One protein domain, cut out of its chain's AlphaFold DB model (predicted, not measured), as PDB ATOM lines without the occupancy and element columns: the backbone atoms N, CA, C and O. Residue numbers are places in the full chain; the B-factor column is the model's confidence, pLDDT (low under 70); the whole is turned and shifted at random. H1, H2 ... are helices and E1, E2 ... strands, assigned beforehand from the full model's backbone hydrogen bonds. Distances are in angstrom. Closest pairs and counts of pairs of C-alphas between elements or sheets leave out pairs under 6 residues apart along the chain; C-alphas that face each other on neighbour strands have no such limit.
ATOM      1  N   PRO A  73      37.548  41.373 -22.979       65.81
ATOM      2  CA  PRO A  73      37.811  42.797 -22.891       65.81
ATOM      3  C   PRO A  73      38.968  43.027 -21.924       65.81
ATOM      4  O   PRO A  73      39.096  42.359 -20.892       65.81
ATOM      5  N   LYS A  74      39.859  43.923 -22.341       76.38
ATOM      6  CA  LYS A  74      41.144  44.157 -21.685       76.38
ATOM      7  C   LYS A  74      40.901  44.626 -20.243       76.38
ATOM      8  O   LYS A  74      39.938  45.362 -20.016       76.38
ATOM      9  N   PRO A  75      41.740  44.210 -19.277       76.50
ATOM     10  CA  PRO A  75      41.644  44.734 -17.924       76.50
ATOM     11  C   PRO A  75      41.862  46.251 -17.935       76.50
ATOM     12  O   PRO A  75      42.613  46.778 -18.760       76.50
ATOM     13  N   LEU A  76      41.196  46.943 -17.017       79.75
ATOM     14  CA  LEU A  76      41.379  48.378 -16.812       79.75
ATOM     15  C   LEU A  76      42.745  48.621 -16.151       79.75
ATOM     16  O   LEU A  76      43.167  47.825 -15.314       79.75
ATOM     17  N   SER A  77      43.443  49.706 -16.501       80.06
ATOM     18  CA  SER A  77      44.673  50.076 -15.787       80.06
ATOM     19  C   SER A  77      44.352  50.614 -14.390       80.06
ATOM     20  O   SER A  77      43.288  51.202 -14.189       80.06
ATOM     21  N   ALA A  78      45.277  50.452 -13.438       74.75
ATOM     22  CA  ALA A  78      45.122  50.956 -12.069       74.75
ATOM     23  C   ALA A  78      44.789  52.460 -12.056       74.75
ATOM     24  O   ALA A  78      43.747  52.857 -11.550       74.75
ATOM     25  N   ASP A  79      45.569  53.273 -12.773       74.62
ATOM     26  CA  ASP A  79      45.331  54.714 -12.890       74.62
ATOM     27  C   ASP A  79      43.942  55.050 -13.467       74.62
ATOM     28  O   ASP A  79      43.401  56.121 -13.200       74.62
ATOM     29  N   PHE A  80      43.362  54.183 -14.306       73.25
ATOM     30  CA  PHE A  80      42.000  54.369 -14.803       73.25
ATOM     31  C   PHE A  80      40.959  53.973 -13.752       73.25
ATOM     32  O   PHE A  80      39.983  54.699 -13.579       73.25
ATOM     33  N   VAL A  81      41.178  52.871 -13.030       67.38
ATOM     34  CA  VAL A  81      40.347  52.454 -11.893       67.38
ATOM     35  C   VAL A  81      40.254  53.566 -10.850       67.38
ATOM     36  O   VAL A  81      39.147  53.956 -10.484       67.38
ATOM     37  N   ASP A  82      41.382  54.129 -10.427       71.31
ATOM     38  CA  ASP A  82      41.403  55.163  -9.389       71.31
ATOM     39  C   ASP A  82      40.713  56.447  -9.878       71.31
ATOM     40  O   ASP A  82      39.822  56.974  -9.206       71.31
ATOM     41  N   ARG A  83      40.970  56.861 -11.129       67.19
ATOM     42  CA  ARG A  83      40.230  57.958 -11.784       67.19
ATOM     43  C   ARG A  83      38.719  57.709 -11.905       67.19
ATOM     44  O   ARG A  83      37.977  58.685 -12.023       67.19
ATOM     45  N   VAL A  84      38.255  56.457 -11.931       63.50
ATOM     46  CA  VAL A  84      36.822  56.111 -11.932       63.50
ATOM     47  C   VAL A  84      36.231  56.197 -10.528       63.50
ATOM     48  O   VAL A  84      35.132  56.738 -10.401       63.50
ATOM     49  N   ARG A  85      36.945  55.739  -9.487       58.69
ATOM     50  CA  ARG A  85      36.502  55.855  -8.082       58.69
ATOM     51  C   ARG A  85      36.246  57.307  -7.684       58.69
ATOM     52  O   ARG A  85      35.196  57.609  -7.136       58.69
ATOM     53  N   GLU A  86      37.183  58.205  -7.996       56.66
ATOM     54  CA  GLU A  86      37.138  59.597  -7.526       56.66
ATOM     55  C   GLU A  86      35.980  60.428  -8.095       56.66
ATOM     56  O   GLU A  86      35.524  61.362  -7.434       56.66
ATOM     57  N   LYS A  87      35.564  60.182  -9.349       54.69
ATOM     58  CA  LYS A  87      34.659  61.102 -10.073       54.69
ATOM     59  C   LYS A  87      33.576  60.453 -10.945       54.69
ATOM     60  O   LYS A  87      32.636  61.158 -11.292       54.69
ATOM     61  N   GLY A  88      33.681  59.167 -11.302       57.75
ATOM     62  CA  GLY A  88      32.837  58.528 -12.328       57.75
ATOM     63  C   GLY A  88      33.099  59.111 -13.726       57.75
ATOM     64  O   GLY A  88      32.953  60.309 -13.950       57.75
ATOM     65  N   LYS A  89      33.557  58.299 -14.687       69.06
ATOM     66  CA  LYS A  89      34.119  58.835 -15.947       69.06
ATOM     67  C   LYS A  89      33.599  58.137 -17.194       69.06
ATOM     68  O   LYS A  89      33.268  56.954 -17.162       69.06
ATOM     69  N   LEU A  90      33.568  58.883 -18.298       63.88
ATOM     70  CA  LEU A  90      33.471  58.315 -19.638       63.88
ATOM     71  C   LEU A  90      34.870  57.990 -20.178       63.88
ATOM     72  O   LEU A  90      35.838  58.671 -19.835       63.88
ATOM     73  N   ASP A  91      34.973  56.982 -21.044       73.94
ATOM     74  CA  ASP A  91      36.140  56.796 -21.917       73.94
ATOM     75  C   ASP A  91      35.930  57.419 -23.311       73.94
ATOM     76  O   ASP A  91      34.847  57.893 -23.658       73.94
ATOM     77  N   PHE A  92      36.984  57.400 -24.133       64.62
ATOM     78  CA  PHE A  92      36.975  57.934 -25.501       64.62
ATOM     79  C   PHE A  92      36.012  57.208 -26.460       64.62
ATOM     80  O   PHE A  92      35.693  57.733 -27.524       64.62
ATOM     81  N   GLU A  93      35.535  56.009 -26.109       70.81
ATOM     82  CA  GLU A  93      34.528  55.278 -26.886       70.81
ATOM     83  C   GLU A  93      33.097  55.705 -26.496       70.81
ATOM     84  O   GLU A  93      32.143  55.358 -27.201       70.81
ATOM     85  N   GLY A  94      32.938  56.465 -25.406       70.31
ATOM     86  CA  GLY A  94      31.662  56.902 -24.841       70.31
ATOM     87  C   GLY A  94      31.075  55.948 -23.796       70.31
ATOM     88  O   GLY A  94      29.906  56.098 -23.443       70.31
ATOM     89  N   ASN A  95      31.837  54.966 -23.304       76.31
ATOM     90  CA  ASN A  95      31.358  54.072 -22.249       76.31
ATOM     91  C   ASN A  95      31.427  54.766 -20.886       76.31
ATOM     92  O   ASN A  95      32.418  55.426 -20.586       76.31
ATOM     93  N   ILE A  96      30.414  54.569 -20.044       74.62
ATOM     94  CA  ILE A  96      30.310  55.165 -18.705       74.62
ATOM     95  C   ILE A  96      30.844  54.174 -17.666       74.62
ATOM     96  O   ILE A  96      30.453  53.007 -17.682       74.62
ATOM     97  N   TYR A  97      31.690  54.637 -16.746       79.69
ATOM     98  CA  TYR A  97      32.255  53.823 -15.671       79.69
ATOM     99  C   TYR A  97      31.899  54.364 -14.292       79.69
ATOM    100  O   TYR A  97      32.073  55.553 -14.016       79.69
ATOM    101  N   GLN A  98      31.481  53.460 -13.409       79.81
ATOM    102  CA  GLN A  98      31.165  53.755 -12.016       79.81
ATOM    103  C   GLN A  98      31.700  52.644 -11.108       79.81
ATOM    104  O   GLN A  98      31.460  51.461 -11.361       79.81
ATOM    105  N   ALA A  99      32.423  53.028 -10.058       76.88
ATOM    106  CA  ALA A  99      32.818  52.125  -8.983       76.88
ATOM    107  C   ALA A  99      31.716  52.047  -7.915       76.88
ATOM    108  O   ALA A  99      31.071  53.051  -7.613       76.88
ATOM    109  N   ASP A 100      31.544  50.872  -7.316       74.56
ATOM    110  CA  ASP A 100      30.908  50.705  -6.010       74.56
ATOM    111  C   ASP A 100      31.936  50.069  -5.065       74.56
ATOM    112  O   ASP A 100      32.262  48.878  -5.145       74.56
ATOM    113  N   GLU A 101      32.475  50.901  -4.176       73.88
ATOM    114  CA  GLU A 101      33.509  50.509  -3.222       73.88
ATOM    115  C   GLU A 101      32.980  49.586  -2.115       73.88
ATOM    116  O   GLU A 101      33.757  48.809  -1.562       73.88
ATOM    117  N   LYS A 102      31.668  49.599  -1.823       73.69
ATOM    118  CA  LYS A 102      31.064  48.754  -0.775       73.69
ATOM    119  C   LYS A 102      31.090  47.276  -1.157       73.69
ATOM    120  O   LYS A 102      31.192  46.417  -0.286       73.69
ATOM    121  N   ILE A 103      30.973  46.990  -2.454       72.88
ATOM    122  CA  ILE A 103      30.914  45.628  -3.012       72.88
ATOM    123  C   ILE A 103      32.168  45.253  -3.815       72.88
ATOM    124  O   ILE A 103      32.277  44.126  -4.295       72.88
ATOM    125  N   GLY A 104      33.123  46.177  -3.959       79.31
ATOM    126  CA  GLY A 104      34.414  45.924  -4.596       79.31
ATOM    127  C   GLY A 104      34.365  45.785  -6.123       79.31
ATOM    128  O   GLY A 104      35.188  45.062  -6.694       79.31
ATOM    129  N   LEU A 105      33.420  46.457  -6.790       82.94
ATOM    130  CA  LEU A 105      33.172  46.311  -8.229       82.94
ATOM    131  C   LEU A 105      33.251  47.633  -8.996       82.94
ATOM    132  O   LEU A 105      33.002  48.712  -8.465       82.94
ATOM    133  N   ILE A 106      33.547  47.520 -10.289       81.62
ATOM    134  CA  ILE A 106      33.478  48.605 -11.267       81.62
ATOM    135  C   ILE A 106      32.591  48.152 -12.421       81.62
ATOM    136  O   ILE A 106      32.803  47.094 -13.019       81.62
ATOM    137  N   TYR A 107      31.600  48.967 -12.750       82.94
ATOM    138  CA  TYR A 107      30.678  48.743 -13.852       82.94
ATOM    139  C   TYR A 107      31.098  49.603 -15.040       82.94
ATOM    140  O   TYR A 107      31.281  50.807 -14.882       82.94
ATOM    141  N   LYS A 108      31.222  48.994 -16.224       85.00
ATOM    142  CA  LYS A 108      31.342  49.678 -17.519       85.00
ATOM    143  C   LYS A 108      30.024  49.504 -18.266       85.00
ATOM    144  O   LYS A 108      29.659  48.375 -18.590       85.00
ATOM    145  N   TYR A 109      29.333  50.593 -18.568       77.75
ATOM    146  CA  TYR A 109      28.156  50.598 -19.431       77.75
ATOM    147  C   TYR A 109      28.516  51.133 -20.816       77.75
ATOM    148  O   TYR A 109      28.937  52.279 -20.956       77.75
ATOM    149  N   ASP A 110      28.319  50.304 -21.837       76.75
ATOM    150  CA  ASP A 110      28.392  50.703 -23.242       76.75
ATOM    151  C   ASP A 110      26.998  51.179 -23.699       76.75
ATOM    152  O   ASP A 110      26.088  50.352 -23.822       76.75
ATOM    153  N   PRO A 111      26.783  52.479 -23.985       65.88
ATOM    154  CA  PRO A 111      25.478  52.991 -24.413       65.88
ATOM    155  C   PRO A 111      25.104  52.629 -25.863       65.88
ATOM    156  O   PRO A 111      23.935  52.756 -26.240       65.88
ATOM    157  N   LYS A 112      26.067  52.181 -26.682       72.56
ATOM    158  CA  LYS A 112      25.858  51.772 -28.080       72.56
ATOM    159  C   LYS A 112      25.302  50.352 -28.132       72.56
ATOM    160  O   LYS A 112      24.253  50.140 -28.739       72.56
ATOM    161  N   THR A 113      25.944  49.397 -27.452       72.50
ATOM    162  CA  THR A 113      25.458  48.001 -27.376       72.50
ATOM    163  C   THR A 113      24.505  47.735 -26.204       72.50
ATOM    164  O   THR A 113      23.892  46.671 -26.137       72.50
ATOM    165  N   THR A 114      24.349  48.690 -25.281       65.25
ATOM    166  CA  THR A 114      23.598  48.581 -24.011       65.25
ATOM    167  C   THR A 114      24.106  47.494 -23.053       65.25
ATOM    168  O   THR A 114      23.403  47.106 -22.119       65.25
ATOM    169  N   LYS A 115      25.333  46.999 -23.264       74.31
ATOM    170  CA  LYS A 115      25.963  45.975 -22.421       74.31
ATOM    171  C   LYS A 115      26.538  46.597 -21.148       74.31
ATOM    172  O   LYS A 115      27.161  47.655 -21.190       74.31
ATOM    173  N   ILE A 116      26.381  45.891 -20.029       77.12
ATOM    174  CA  ILE A 116      27.064  46.189 -18.765       77.12
ATOM    175  C   ILE A 116      28.156  45.137 -18.560       77.12
ATOM    176  O   ILE A 116      27.865  43.955 -18.386       77.12
ATOM    177  N   GLN A 117      29.409  45.576 -18.580       81.81
ATOM    178  CA  GLN A 117      30.583  44.786 -18.221       81.81
ATOM    179  C   GLN A 117      30.965  45.061 -16.759       81.81
ATOM    180  O   GLN A 117      30.737  46.155 -16.241       81.81
ATOM    181  N   ARG A 118      31.535  44.059 -16.083       81.38
ATOM    182  CA  ARG A 118      31.899  44.119 -14.658       81.38
ATOM    183  C   ARG A 118      33.383  43.842 -14.483       81.38
ATOM    184  O   ARG A 118      33.893  42.871 -15.045       81.38
ATOM    185  N   PHE A 119      34.036  44.655 -13.666       82.12
ATOM    186  CA  PHE A 119      35.450  44.562 -13.335       82.12
ATOM    187  C   PHE A 119      35.651  44.596 -11.811       82.12
ATOM    188  O   PHE A 119      34.782  45.080 -11.085       82.12
ATOM    189  N   SER A 120      36.772  44.070 -11.315       80.88
ATOM    190  CA  SER A 120      37.174  44.208  -9.907       80.88
ATOM    191  C   SER A 120      37.740  45.606  -9.617       80.88
ATOM    192  O   SER A 120      38.107  46.335 -10.541       80.88
ATOM    193  N   LEU A 121      37.926  45.954  -8.337       75.44
ATOM    194  CA  LEU A 121      38.735  47.121  -7.924       75.44
ATOM    195  C   LEU A 121      40.223  47.057  -8.342       75.44
ATOM    196  O   LEU A 121      40.958  48.004  -8.074       75.44
ATOM    197  N   MET A 122      40.666  45.977  -8.998       74.81
ATOM    198  CA  MET A 122      41.988  45.850  -9.633       74.81
ATOM    199  C   MET A 122      41.905  45.873 -11.173       74.81
ATOM    200  O   MET A 122      42.875  45.558 -11.854       74.81
ATOM    201  N   GLY A 123      40.738  46.204 -11.739       76.50
ATOM    202  CA  GLY A 123      40.519  46.290 -13.184       76.50
ATOM    203  C   GLY A 123      40.348  44.948 -13.902       76.50
ATOM    204  O   GLY A 123      40.230  44.934 -15.126       76.50
ATOM    205  N   GLU A 124      40.303  43.818 -13.192       79.69
ATOM    206  CA  GLU A 124      40.150  42.487 -13.798       79.69
ATOM    207  C   GLU A 124      38.709  42.232 -14.250       79.69
ATOM    208  O   GLU A 124      37.773  42.521 -13.514       79.69
ATOM    209  N   PHE A 125      38.506  41.639 -15.428       81.38
ATOM    210  CA  PHE A 125      37.173  41.386 -15.988       81.38
ATOM    211  C   PHE A 125      36.470  40.165 -15.358       81.38
ATOM    212  O   PHE A 125      36.991  39.047 -15.384       81.38
ATOM    213  N   LEU A 126      35.252  40.362 -14.840       76.00
ATOM    214  CA  LEU A 126      34.522  39.412 -13.981       76.00
ATOM    215  C   LEU A 126      33.305  38.746 -14.651       76.00
ATOM    216  O   LEU A 126      32.409  38.246 -13.962       76.00
ATOM    217  N   ASP A 127      33.228  38.727 -15.983       62.62
ATOM    218  CA  ASP A 127      32.000  38.362 -16.713       62.62
ATOM    219  C   ASP A 127      31.736  36.855 -16.878       62.62
ATOM    220  O   ASP A 127      31.332  36.346 -17.922       62.62
ATOM    221  N   LYS A 128      31.908  36.117 -15.785       55.22
ATOM    222  CA  LYS A 128      31.084  34.930 -15.549       55.22
ATOM    223  C   LYS A 128      29.741  35.418 -14.995       55.22
ATOM    224  O   LYS A 128      29.680  36.487 -14.378       55.22
ATOM    225  N   LYS A 129      28.659  34.668 -15.240       49.09
ATOM    226  CA  LYS A 129      27.315  34.997 -14.723       49.09
ATOM    227  C   LYS A 129      27.405  35.338 -13.232       49.09
ATOM    228  O   LYS A 129      28.079  34.615 -12.500       49.09
TER     229      LYS A 129
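AT A GLANCE: This is residues 73 to 129 of the 215 residues of an uncharacterized protein of Candidatus Diapherotrites archaeon CG08_land_8_20_14_0_20_34_12 (UniProt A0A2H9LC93). A small sheet of three strands makes a wall, with one short helix, H1, lying across one of its faces towards the E1 side and no named element over the other face. The strands follow one another as a meander, each the antiparallel neighbour of the one before, in the order E1, E2, E3. The printed part has 57 residues with one named helix and then three named strands, in the chain order H1, E1, E2, E3; the class is mixed, with helices and strands, and under half of the residues are in named elements. The whole is compact and rounded, with a radius of gyration of the C-alphas of 10.4 A and spans of 26 by 26 by 20 A.

IN THESE COORDINATES: E1 is residues 96 to 100, 13.5 A from first to last C-alpha, beginning at C-alpha 96 at (30.310, 55.165, -18.705). E2 is residues 105 to 109, 13.0 A long. E3 is residues 116 to 120, 13.6 A long, ending at C-alpha 120 at (37.174, 44.208, -9.907). H1 is residues 78 to 87, 14.7 A long, beginning at C-alpha 78 at (45.122, 50.956, -12.069).

HOW THE PARTS SIT: E2 is the inner strand of the sheet, and E1 and E3 are its edge strands. E1 and E2 form an antiparallel hairpin at 161 degrees, with N 98 and O 107 within hydrogen-bond range at 3.0 A and N 100 and O 105 at 2.8 A. E2 and E3 form a second antiparallel hairpin at 154 degrees, with N 108 and O 117 within hydrogen-bond range at 2.9 A. Residues 89 to 90 make a short antiparallel pairing with residues 96 to 97 of E1. H1 is on the sheet at a height over the sheet of 9.1 A, and these make two layers, a helix on one face of a sheet. It runs across the strands, at 86 degrees to E1 on the local plane. It lies over E1 and only just over E2, where 3 of its C-alphas fall. The closest C-alphas of H1 and E1 are those of Arg 85 and Ala 99, 5.3 A apart. In H1, 5 of 6 O i to N i+4 pairs are within hydrogen-bond range.

THE WHOLE: The two C-alphas farthest apart are those of Lys 102 and Lys 112, at 28.0 A. The printed part runs from residue 73 to 129 and has no cut. The link from E1 to E2 is tight, and those from H1 to E1 and from E2 to E3 are short. The mean pLDDT of the printed part is 72.7; among the residues under 70 are 83 to 90 and 127 to 129.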